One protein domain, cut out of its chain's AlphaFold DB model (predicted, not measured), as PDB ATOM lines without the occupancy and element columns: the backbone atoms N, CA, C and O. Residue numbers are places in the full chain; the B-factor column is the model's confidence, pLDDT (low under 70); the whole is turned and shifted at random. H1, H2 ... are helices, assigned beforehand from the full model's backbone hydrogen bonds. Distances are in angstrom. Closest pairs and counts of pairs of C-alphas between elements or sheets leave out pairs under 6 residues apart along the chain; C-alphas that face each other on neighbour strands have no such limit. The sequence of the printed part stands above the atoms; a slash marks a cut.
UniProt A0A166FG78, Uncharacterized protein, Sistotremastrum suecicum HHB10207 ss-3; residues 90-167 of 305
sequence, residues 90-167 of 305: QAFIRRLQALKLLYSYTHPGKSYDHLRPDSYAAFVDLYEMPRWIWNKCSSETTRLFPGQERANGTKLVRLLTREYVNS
ATOM      1  N   GLN A  90     106.989  83.856 118.352       96.06
ATOM      2  CA  GLN A  90     106.725  82.553 118.976       96.06
ATOM      3  C   GLN A  90     107.159  82.506 120.445       96.06
ATOM      4  O   GLN A  90     106.438  81.977 121.292       96.06
ATOM      5  N   ALA A  91     108.313  83.086 120.775       96.25
ATOM      6  CA  ALA A  91     108.784  83.151 122.154       96.25
ATOM      7  C   ALA A  91     107.889  84.062 123.014       96.25
ATOM      8  O   ALA A  91     107.585  83.731 124.164       96.25
ATOM      9  N   PHE A  92     107.375  85.151 122.434       97.31
ATOM     10  CA  PHE A  92     106.390  86.008 123.087       97.31
ATOM     11  C   PHE A  92     105.046  85.291 123.328       97.31
ATOM     12  O   PHE A  92     104.524  85.338 124.444       97.31
ATOM     13  N   ILE A  93     104.525  84.537 122.351       97.06
ATOM     14  CA  ILE A  93     103.318  83.704 122.526       97.06
ATOM     15  C   ILE A  93     103.507  82.717 123.683       97.06
ATOM     16  O   ILE A  93     102.679  82.667 124.598       97.06
ATOM     17  N   ARG A  94     104.630  81.988 123.708       97.12
ATOM     18  CA  ARG A  94     104.968  81.063 124.803       97.12
ATOM     19  C   ARG A  94     105.026  81.777 126.153       97.12
ATOM     20  O   ARG A  94     104.527  81.281 127.165       97.12
ATOM     21  N   ARG A  95     105.591  82.985 126.192       97.00
ATOM     22  CA  ARG A  95     105.618  83.802 127.408       97.00
ATOM     23  C   ARG A  95     104.206  84.122 127.903       97.00
ATOM     24  O   ARG A  95     103.958  83.988 129.104       97.00
ATOM     25  N   LEU A  96     103.290  84.517 127.018       97.75
ATOM     26  CA  LEU A  96     101.895  84.794 127.376       97.75
ATOM     27  C   LEU A  96     101.161  83.537 127.861       97.75
ATOM     28  O   LEU A  96     100.467  83.604 128.876       97.75
ATOM     29  N   GLN A  97     101.368  82.390 127.212       97.75
ATOM     30  CA  GLN A  97     100.815  81.101 127.640       97.75
ATOM     31  C   GLN A  97     101.294  80.719 129.050       97.75
ATOM     32  O   GLN A  97     100.479  80.398 129.915       97.75
ATOM     33  N   ALA A  98     102.596  80.834 129.335       97.19
ATOM     34  CA  ALA A  98     103.141  80.532 130.662       97.19
ATOM     35  C   ALA A  98     102.561  81.457 131.746       97.19
ATOM     36  O   ALA A  98     102.243  81.017 132.853       97.19
ATOM     37  N   LEU A  99     102.387  82.741 131.424       96.75
ATOM     38  CA  LEU A  99     101.780  83.714 132.330       96.75
ATOM     39  C   LEU A  99     100.299  83.442 132.580       96.75
ATOM     40  O   LEU A  99      99.868  83.573 133.723       96.75
ATOM     41  N   LYS A 100      99.545  83.030 131.558       97.19
ATOM     42  CA  LYS A 100      98.154  82.601 131.724       97.19
ATOM     43  C   LYS A 100      98.068  81.433 132.699       97.19
ATOM     44  O   LYS A 100      97.310  81.504 133.661       97.19
ATOM     45  N   LEU A 101      98.876  80.390 132.504       96.56
ATOM     46  CA  LEU A 101      98.875  79.223 133.389       96.56
ATOM     47  C   LEU A 101      99.233  79.599 134.836       96.56
ATOM     48  O   LEU A 101      98.568  79.162 135.775       96.56
ATOM     49  N   LEU A 102     100.234  80.465 135.026       96.12
ATOM     50  CA  LEU A 102     100.589  80.996 136.346       96.12
ATOM     51  C   LEU A 102      99.454  81.832 136.960       96.12
ATOM     52  O   LEU A 102      99.220  81.775 138.171       96.12
ATOM     53  N   TYR A 103      98.753  82.622 136.147       96.38
ATOM     54  CA  TYR A 103      97.625  83.428 136.598       96.38
ATOM     55  C   TYR A 103      96.463  82.548 137.060       96.38
ATOM     56  O   TYR A 103      95.982  82.750 138.171       96.38
ATOM     57  N   SER A 104      96.086  81.529 136.283       95.31
ATOM     58  CA  SER A 104      95.028  80.579 136.652       95.31
ATOM     59  C   SER A 104      95.303  79.885 137.988       95.31
ATOM     60  O   SER A 104      94.378  79.666 138.765       95.31
ATOM     61  N   TYR A 105      96.572  79.589 138.287       92.75
ATOM     62  CA  TYR A 105      96.978  79.036 139.580       92.75
ATOM     63  C   TYR A 105      96.880  80.058 140.724       92.75
ATOM     64  O   TYR A 105      96.354  79.764 141.793       92.75
ATOM     65  N   THR A 106      97.398  81.270 140.516       93.06
ATOM     66  CA  THR A 106      97.482  82.298 141.574       93.06
ATOM     67  C   THR A 106      96.161  83.028 141.833       93.06
ATOM     68  O   THR A 106      95.970  83.594 142.910       93.06
ATOM     69  N   HIS A 107      95.254  83.023 140.857       95.25
ATOM     70  CA  HIS A 107      93.985  83.744 140.862       95.25
ATOM     71  C   HIS A 107      92.849  82.840 140.350       95.25
ATOM     72  O   HIS A 107      92.243  83.139 139.317       95.25
ATOM     73  N   PRO A 108      92.543  81.734 141.051       93.94
ATOM     74  CA  PRO A 108      91.527  80.789 140.605       93.94
ATOM     75  C   PRO A 108      90.174  81.487 140.399       93.94
ATOM     76  O   PRO A 108      89.743  82.291 141.227       93.94
ATOM     77  N   GLY A 109      89.525  81.197 139.269       94.44
ATOM     78  CA  GLY A 109      88.231  81.772 138.886       94.44
ATOM     79  C   GLY A 109      88.274  83.206 138.339       94.44
ATOM     80  O   GLY A 109      87.225  83.736 137.983       94.44
ATOM     81  N   LYS A 110      89.448  83.851 138.251       96.75
ATOM     82  CA  LYS A 110      89.583  85.180 137.627       96.75
ATOM     83  C   LYS A 110      89.974  85.075 136.153       96.75
ATOM     84  O   LYS A 110      90.751  84.204 135.776       96.75
ATOM     85  N   SER A 111      89.478  86.011 135.340       95.44
ATOM     86  CA  SER A 111      89.843  86.114 133.921       95.44
ATOM     87  C   SER A 111      91.234  86.740 133.712       95.44
ATOM     88  O   SER A 111      91.618  87.690 134.402       95.44
ATOM     89  N   TYR A 112      91.965  86.225 132.716       94.69
ATOM     90  CA  TYR A 112      93.279  86.705 132.274       94.69
ATOM     91  C   TYR A 112      93.203  87.766 131.148       94.69
ATOM     92  O   TYR A 112      94.237  88.262 130.710       94.69
ATOM     93  N   ASP A 113      92.007  88.158 130.696       94.62
ATOM     94  CA  ASP A 113      91.820  88.980 129.481       94.62
ATOM     95  C   ASP A 113      92.574  90.316 129.519       94.62
ATOM     96  O   ASP A 113      93.251  90.694 128.575       94.62
ATOM     97  N   HIS A 114      92.578  90.993 130.666       93.81
ATOM     98  CA  HIS A 114      93.244  92.289 130.841       93.81
ATOM     99  C   HIS A 114      94.789  92.247 130.811       93.81
ATOM    100  O   HIS A 114      95.432  93.297 130.897       93.81
ATOM    101  N   LEU A 115      95.400  91.058 130.762       95.12
ATOM    102  CA  LEU A 115      96.852  90.841 130.852       95.12
ATOM    103  C   LEU A 115      97.491  90.353 129.547       95.12
ATOM    104  O   LEU A 115      98.681  90.020 129.538       95.12
ATOM    105  N   ARG A 116      96.719  90.315 128.466       96.06
ATOM    106  CA  ARG A 116      97.154  89.948 127.118       96.06
ATOM    107  C   ARG A 116      96.571  90.939 126.103       96.06
ATOM    108  O   ARG A 116      95.554  91.554 126.415       96.06
ATOM    109  N   PRO A 117      97.184  91.095 124.925       97.62
ATOM    110  CA  PRO A 117      96.555  91.817 123.827       97.62
ATOM    111  C   PRO A 117      95.455  90.961 123.179       97.62
ATOM    112  O   PRO A 117      95.580  89.732 123.112       97.62
ATOM    113  N   ASP A 118      94.399  91.599 122.674       96.62
ATOM    114  CA  ASP A 118      93.242  90.906 122.082       96.62
ATOM    115  C   ASP A 118      93.629  90.092 120.837       96.62
ATOM    116  O   ASP A 118      93.145  88.977 120.639       96.62
ATOM    117  N   SER A 119      94.588  90.586 120.045       96.81
ATOM    118  CA  SER A 119      95.119  89.896 118.858       96.81
ATOM    119  C   SER A 119      95.785  88.547 119.169       96.81
ATOM    120  O   SER A 119      95.911  87.699 118.287       96.81
ATOM    121  N   TYR A 120      96.160  88.298 120.429       97.19
ATOM    122  CA  TYR A 120      96.791  87.051 120.873       97.19
ATOM    123  C   TYR A 120      95.800  86.026 121.433       97.19
ATOM    124  O   TYR A 120      96.211  84.947 121.869       97.19
ATOM    125  N   ALA A 121      94.500  86.331 121.430       96.75
ATOM    126  CA  ALA A 121      93.483  85.507 122.071       96.75
ATOM    127  C   ALA A 121      93.477  84.052 121.627       96.75
ATOM    128  O   ALA A 121      93.582  83.152 122.463       96.75
ATOM    129  N   ALA A 122      93.462  83.823 120.316       96.25
ATOM    130  CA  ALA A 122      93.415  82.483 119.746       96.25
ATOM    131  C   ALA A 122      94.597  81.596 120.187       96.25
ATOM    132  O   ALA A 122      94.445  80.382 120.312       96.25
ATOM    133  N   PHE A 123      95.760  82.190 120.471       95.62
ATOM    134  CA  PHE A 123      96.973  81.462 120.854       95.62
ATOM    135  C   PHE A 123      97.076  81.200 122.361       95.62
ATOM    136  O   PHE A 123      97.791  80.291 122.789       95.62
ATOM    137  N   VAL A 124      96.400  82.009 123.177       96.56
ATOM    138  CA  VAL A 124      96.558  82.013 124.637       96.56
ATOM    139  C   VAL A 124      95.348  81.378 125.323       96.56
ATOM    140  O   VAL A 124      95.517  80.568 126.234       96.56
ATOM    141  N   ASP A 125      94.126  81.652 124.873       95.06
ATOM    142  CA  ASP A 125      92.892  81.322 125.608       95.06
ATOM    143  C   ASP A 125      92.552  79.847 125.653       95.06
ATOM    144  O   ASP A 125      91.999  79.378 126.645       95.06
ATOM    145  N   LEU A 126      92.974  79.094 124.648       92.94
ATOM    146  CA  LEU A 126      92.790  77.646 124.618       92.94
ATOM    147  C   LEU A 126      93.944  76.897 125.293       92.94
ATOM    148  O   LEU A 126      93.885  75.683 125.461       92.94
ATOM    149  N   TYR A 127      94.998  77.610 125.701       93.75
ATOM    150  CA  TYR A 127      96.165  76.982 126.304       93.75
ATOM    151  C   TYR A 127      95.909  76.638 127.773       93.75
ATOM    152  O   TYR A 127      95.856  77.520 128.637       93.75
ATOM    153  N   GLU A 128      95.744  75.353 128.061       94.81
ATOM    154  CA  GLU A 128      95.513  74.830 129.404       94.81
ATOM    155  C   GLU A 128      96.567  73.791 129.774       94.81
ATOM    156  O   GLU A 128      97.062  73.035 128.938       94.81
ATOM    157  N   MET A 129      96.914  73.752 131.060       94.25
ATOM    158  CA  MET A 129      97.777  72.711 131.601       94.25
ATOM    159  C   MET A 129      96.900  71.553 132.104       94.25
ATOM    160  O   MET A 129      95.973  71.796 132.883       94.25
ATOM    161  N   PRO A 130      97.183  70.302 131.696       94.81
ATOM    162  CA  PRO A 130      96.445  69.126 132.127       94.81
ATOM    163  C   PRO A 130      96.334  69.014 133.648       94.81
ATOM    164  O   PRO A 130      97.301  69.219 134.383       94.81
ATOM    165  N   ARG A 131      95.156  68.602 134.131       94.38
ATOM    166  CA  ARG A 131      94.863  68.482 135.569       94.38
ATOM    167  C   ARG A 131      95.851  67.586 136.321       94.38
ATOM    168  O   ARG A 131      96.177  67.874 137.466       94.38
ATOM    169  N   TRP A 132      96.344  66.519 135.694       95.00
ATOM    170  CA  TRP A 132      97.298  65.614 136.337       95.00
ATOM    171  C   TRP A 132      98.646  66.299 136.629       95.00
ATOM    172  O   TRP A 132      99.226  66.057 137.686       95.00
ATOM    173  N   ILE A 133      99.091  67.219 135.762       95.50
ATOM    174  CA  ILE A 133     100.304  68.022 135.972       95.50
ATOM    175  C   ILE A 133     100.095  68.975 137.151       95.50
ATOM    176  O   ILE A 133     100.952  69.070 138.029       95.50
ATOM    177  N   TRP A 134      98.928  69.625 137.231       94.62
ATOM    178  CA  TRP A 134      98.575  70.473 138.375       94.62
ATOM    179  C   TRP A 134      98.550  69.709 139.695       94.62
ATOM    180  O   TRP A 134      99.081  70.194 140.697       94.62
ATOM    181  N   ASN A 135      97.965  68.511 139.695       94.94
ATOM    182  CA  ASN A 135      97.925  67.653 140.874       94.94
ATOM    183  C   ASN A 135      99.344  67.286 141.321       94.94
ATOM    184  O   ASN A 135      99.651  67.408 142.505       94.94
ATOM    185  N   LYS A 136     100.223  66.924 140.376       95.00
ATOM    186  CA  LYS A 136     101.623  66.596 140.670       95.00
ATOM    187  C   LYS A 136     102.394  67.806 141.202       95.00
ATOM    188  O   LYS A 136     103.116  67.700 142.190       95.00
ATOM    189  N   CYS A 137     102.183  68.984 140.617       94.12
ATOM    190  CA  CYS A 137     102.780  70.222 141.109       94.12
ATOM    191  C   CYS A 137     102.346  70.544 142.545       94.12
ATOM    192  O   CYS A 137     103.169  70.880 143.399       94.12
ATOM    193  N   SER A 138     101.053  70.390 142.821       93.56
ATOM    194  CA  SER A 138     100.469  70.650 144.138       93.56
ATOM    195  C   SER A 138     100.965  69.650 145.185       93.56
ATOM    196  O   SER A 138     101.311  70.056 146.297       93.56
ATOM    197  N   SER A 139     101.071  68.362 144.832       93.81
ATOM    198  CA  SER A 139     101.608  67.338 145.734       93.81
ATOM    199  C   SER A 139     103.078  67.587 146.063       93.81
ATOM    200  O   SER A 139     103.452  67.527 147.230       93.81
ATOM    201  N   GLU A 140     103.904  67.936 145.070       93.56
ATOM    202  CA  GLU A 140     105.319  68.260 145.301       93.56
ATOM    203  C   GLU A 140     105.484  69.532 146.138       93.56
ATOM    204  O   GLU A 140     106.307  69.566 147.048       93.56
ATOM    205  N   THR A 141     104.665  70.557 145.888       93.06
ATOM    206  CA  THR A 141     104.677  71.791 146.689       93.06
ATOM    207  C   THR A 141     104.367  71.495 148.155       93.06
ATOM    208  O   THR A 141     105.092  71.952 149.034       93.06
ATOM    209  N   THR A 142     103.330  70.692 148.416       95.06
ATOM    210  CA  THR A 142     102.925  70.296 149.776       95.06
ATOM    211  C   THR A 142     104.010  69.466 150.460       95.06
ATOM    212  O   THR A 142     104.318  69.676 151.629       95.06
ATOM    213  N   ARG A 143     104.630  68.539 149.719       93.81
ATOM    214  CA  ARG A 143     105.696  67.664 150.221       93.81
ATOM    215  C   ARG A 143     106.958  68.440 150.600       93.81
ATOM    216  O   ARG A 143     107.578  68.130 151.611       93.81
ATOM    217  N   LEU A 144     107.362  69.403 149.773       92.50
ATOM    218  CA  LEU A 144     108.611  70.151 149.945       92.50
ATOM    219  C   LEU A 144     108.477  71.334 150.905       92.50
ATOM    220  O   LEU A 144     109.445  71.688 151.574       92.50
ATOM    221  N   PHE A 145     107.298  71.955 150.960       93.38
ATOM    222  CA  PHE A 145     107.071  73.203 151.683       93.38
ATOM    223  C   PHE A 145     105.811  73.137 152.558       93.38
ATOM    224  O   PHE A 145     104.908  73.961 152.373       93.38
ATOM    225  N   PRO A 146     105.731  72.186 153.510       93.69
ATOM    226  CA  PRO A 146     104.563  72.054 154.374       93.69
ATOM    227  C   PRO A 146     104.318  73.358 155.151       93.69
ATOM    228  O   PRO A 146     105.206  73.861 155.841       93.69
ATOM    229  N   GLY A 147     103.121  73.931 155.011       92.31
ATOM    230  CA  GLY A 147     102.712  75.195 155.633       92.31
ATOM    231  C   GLY A 147     103.212  76.472 154.942       92.31
ATOM    232  O   GLY A 147     102.949  77.572 155.432       92.31
ATOM    233  N   GLN A 148     103.939  76.369 153.822       90.19
ATOM    234  CA  GLN A 148     104.422  77.510 153.024       90.19
ATOM    235  C   GLN A 148     104.029  77.403 151.542       90.19
ATOM    236  O   GLN A 148     104.687  77.960 150.653       90.19
ATOM    237  N   GLU A 149     102.931  76.707 151.258       90.19
ATOM    238  CA  GLU A 149     102.529  76.306 149.913       90.19
ATOM    239  C   GLU A 149     102.294  77.517 149.004       90.19
ATOM    240  O   GLU A 149     102.627  77.484 147.825       90.19
ATOM    241  N   ARG A 150     101.779  78.631 149.538       85.44
ATOM    242  CA  ARG A 150     101.441  79.813 148.727       85.44
ATOM    243  C   ARG A 150     102.670  80.560 148.199       85.44
ATOM    244  O   ARG A 150     102.713  80.923 147.018       85.44
ATOM    245  N   ALA A 151     103.656  80.810 149.063       86.38
ATOM    246  CA  ALA A 151     104.856  81.567 148.706       86.38
ATOM    247  C   ALA A 151     105.758  80.748 147.771       86.38
ATOM    248  O   ALA A 151     106.127  81.217 146.691       86.38
ATOM    249  N   ASN A 152     106.032  79.495 148.141       89.25
ATOM    250  CA  ASN A 152     106.926  78.625 147.380       89.25
ATOM    251  C   ASN A 152     106.236  78.004 146.154       89.25
ATOM    252  O   ASN A 152     106.853  77.894 145.092       89.25
ATOM    253  N   GLY A 153     104.935  77.712 146.237       91.31
ATOM    254  CA  GLY A 153     104.148  77.182 145.121       91.31
ATOM    255  C   GLY A 153     104.119  78.118 143.918       91.31
ATOM    256  O   GLY A 153     104.256  77.670 142.785       91.31
ATOM    257  N   THR A 154     104.075  79.438 144.135       93.81
ATOM    258  CA  THR A 154     104.129  80.412 143.030       93.81
ATOM    259  C   THR A 154     105.435  80.308 142.234       93.81
ATOM    260  O   THR A 154     105.419  80.389 141.003       93.81
ATOM    261  N   LYS A 155     106.575  80.113 142.913       94.12
ATOM    262  CA  LYS A 155     107.879  79.921 142.256       94.12
ATOM    263  C   LYS A 155     107.906  78.592 141.497       94.12
ATOM    264  O   LYS A 155     108.262  78.586 140.319       94.12
ATOM    265  N   LEU A 156     107.476  77.505 142.135       94.62
ATOM    266  CA  LEU A 156     107.422  76.172 141.532       94.62
ATOM    267  C   LEU A 156     106.557  76.129 140.272       94.62
ATOM    268  O   LEU A 156     107.012  75.669 139.225       94.62
ATOM    269  N   VAL A 157     105.341  76.669 140.349       94.88
ATOM    270  CA  VAL A 157     104.411  76.750 139.220       94.88
ATOM    271  C   VAL A 157     104.979  77.620 138.107       94.88
ATOM    272  O   VAL A 157     104.886  77.266 136.936       94.88
ATOM    273  N   ARG A 158     105.625  78.745 138.430       95.81
ATOM    274  CA  ARG A 158     106.278  79.579 137.412       95.81
ATOM    275  C   ARG A 158     107.351  78.809 136.639       95.81
ATOM    276  O   ARG A 158     107.463  78.994 135.432       95.81
ATOM    277  N   LEU A 159     108.139  77.977 137.313       95.44
ATOM    278  CA  LEU A 159     109.143  77.142 136.654       95.44
ATOM    279  C   LEU A 159     108.475  76.056 135.800       95.44
ATOM    280  O   LEU A 159     108.823  75.908 134.633       95.44
ATOM    281  N   LEU A 160     107.456  75.380 136.339       95.81
ATOM    282  CA  LEU A 160     106.726  74.322 135.635       95.81
ATOM    283  C   LEU A 160     106.028  74.829 134.373       95.81
ATOM    284  O   LEU A 160     106.120  74.212 133.323       95.81
ATOM    285  N   THR A 161     105.332  75.961 134.467       95.31
ATOM    286  CA  THR A 161     104.604  76.561 133.339       95.31
ATOM    287  C   THR A 161     105.533  76.942 132.194       95.31
ATOM    288  O   THR A 161     105.172  76.740 131.040       95.31
ATOM    289  N   ARG A 162     106.739  77.443 132.487       94.50
ATOM    290  CA  ARG A 162     107.752  77.733 131.460       94.50
ATOM    291  C   ARG A 162     108.229  76.461 130.770       94.50
ATOM    292  O   ARG A 162     108.265  76.428 129.545       94.50
ATOM    293  N   GLU A 163     108.561  75.438 131.551       94.00
ATOM    294  CA  GLU A 163     109.021  74.154 131.019       94.00
ATOM    295  C   GLU A 163     107.939  73.491 130.159       94.00
ATOM    296  O   GLU A 163     108.177  73.127 129.011       94.00
ATOM    297  N   TYR A 164     106.713  73.433 130.679       94.38
ATOM    298  CA  TYR A 164     105.561  72.859 129.995       94.38
ATOM    299  C   TYR A 164     105.248  73.570 128.678       94.38
ATOM    300  O   TYR A 164     104.979  72.915 127.681       94.38
ATOM    301  N   VAL A 165     105.301  74.903 128.641       94.44
ATOM    302  CA  VAL A 165     105.024  75.641 127.402       94.44
ATOM    303  C   VAL A 165     106.102  75.408 126.344       94.44
ATOM    304  O   VAL A 165     105.797  75.333 125.155       94.44
ATOM    305  N   ASN A 166     107.363  75.291 126.760       93.12
ATOM    306  CA  ASN A 166     108.458  75.013 125.834       93.12
ATOM    307  C   ASN A 166     108.426  73.584 125.301       93.12
ATOM    308  O   ASN A 166     108.838  73.350 124.168       93.12
ATOM    309  N   SER A 167     107.949  72.650 126.116       93.19
ATOM    310  CA  SER A 167     107.892  71.240 125.781       93.19
ATOM    311  C   SER A 167     106.613  70.642 126.374       93.19
ATOM    312  O   SER A 167     106.653  70.054 127.463       93.19
TER     313      SER A 167
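Overview. This is residues 90 to 167 of the 305 residues of an uncharacterized protein of Sistotremastrum suecicum HHB10207 ss-3 (UniProt A0A166FG78). The longest helix, H4, lies side by side with H1 and forms a V-shaped hairpin with H3, while small H2 packs across H1. The printed part has 78 residues with four named helices, H1 to H4 in order: all helix. It is compact, radius of gyration of the C-alphas 12.9 A, spanning 41 by 26 by 18 A.

Along the chain. Find C-alpha 149 at (102.529, 76.306, 149.913); H4 runs 24.8 A to residue 166. H1, 24.4 A, runs from C-alpha 90 at (106.725, 82.553, 118.976) to 106. H3 holds residues 131 to 144, 20.0 A; H2, 118 to 124, 9.8 A.

Arrangement. H4 touches H1 at a shallow tilt of 28 degrees, opposite ways; see C-alphas 98 and 161, the closest, 5.0 A apart. H3 and H4, a hairpin, touch through 137 to 142 of H3 alone, closest at C-alphas 141 and 153, 5.6 A. H2 touches 93 to 100 of H1 alone, closest at C-alphas 124 and 97, 5.3 A. O i to N i+4 pairs are within hydrogen-bond range throughout H1 and H3, 12 of 14 in H4, 1 of 3 in H2, where O i to N i+3 has 3 of 4.

Size, cuts and confidence. C-alphas 119 and 146 are farthest apart, 40.9 A. The printed part has no cut; link H1 to H2 is long, 11 residues. No printed residue is under 70 in pLDDT.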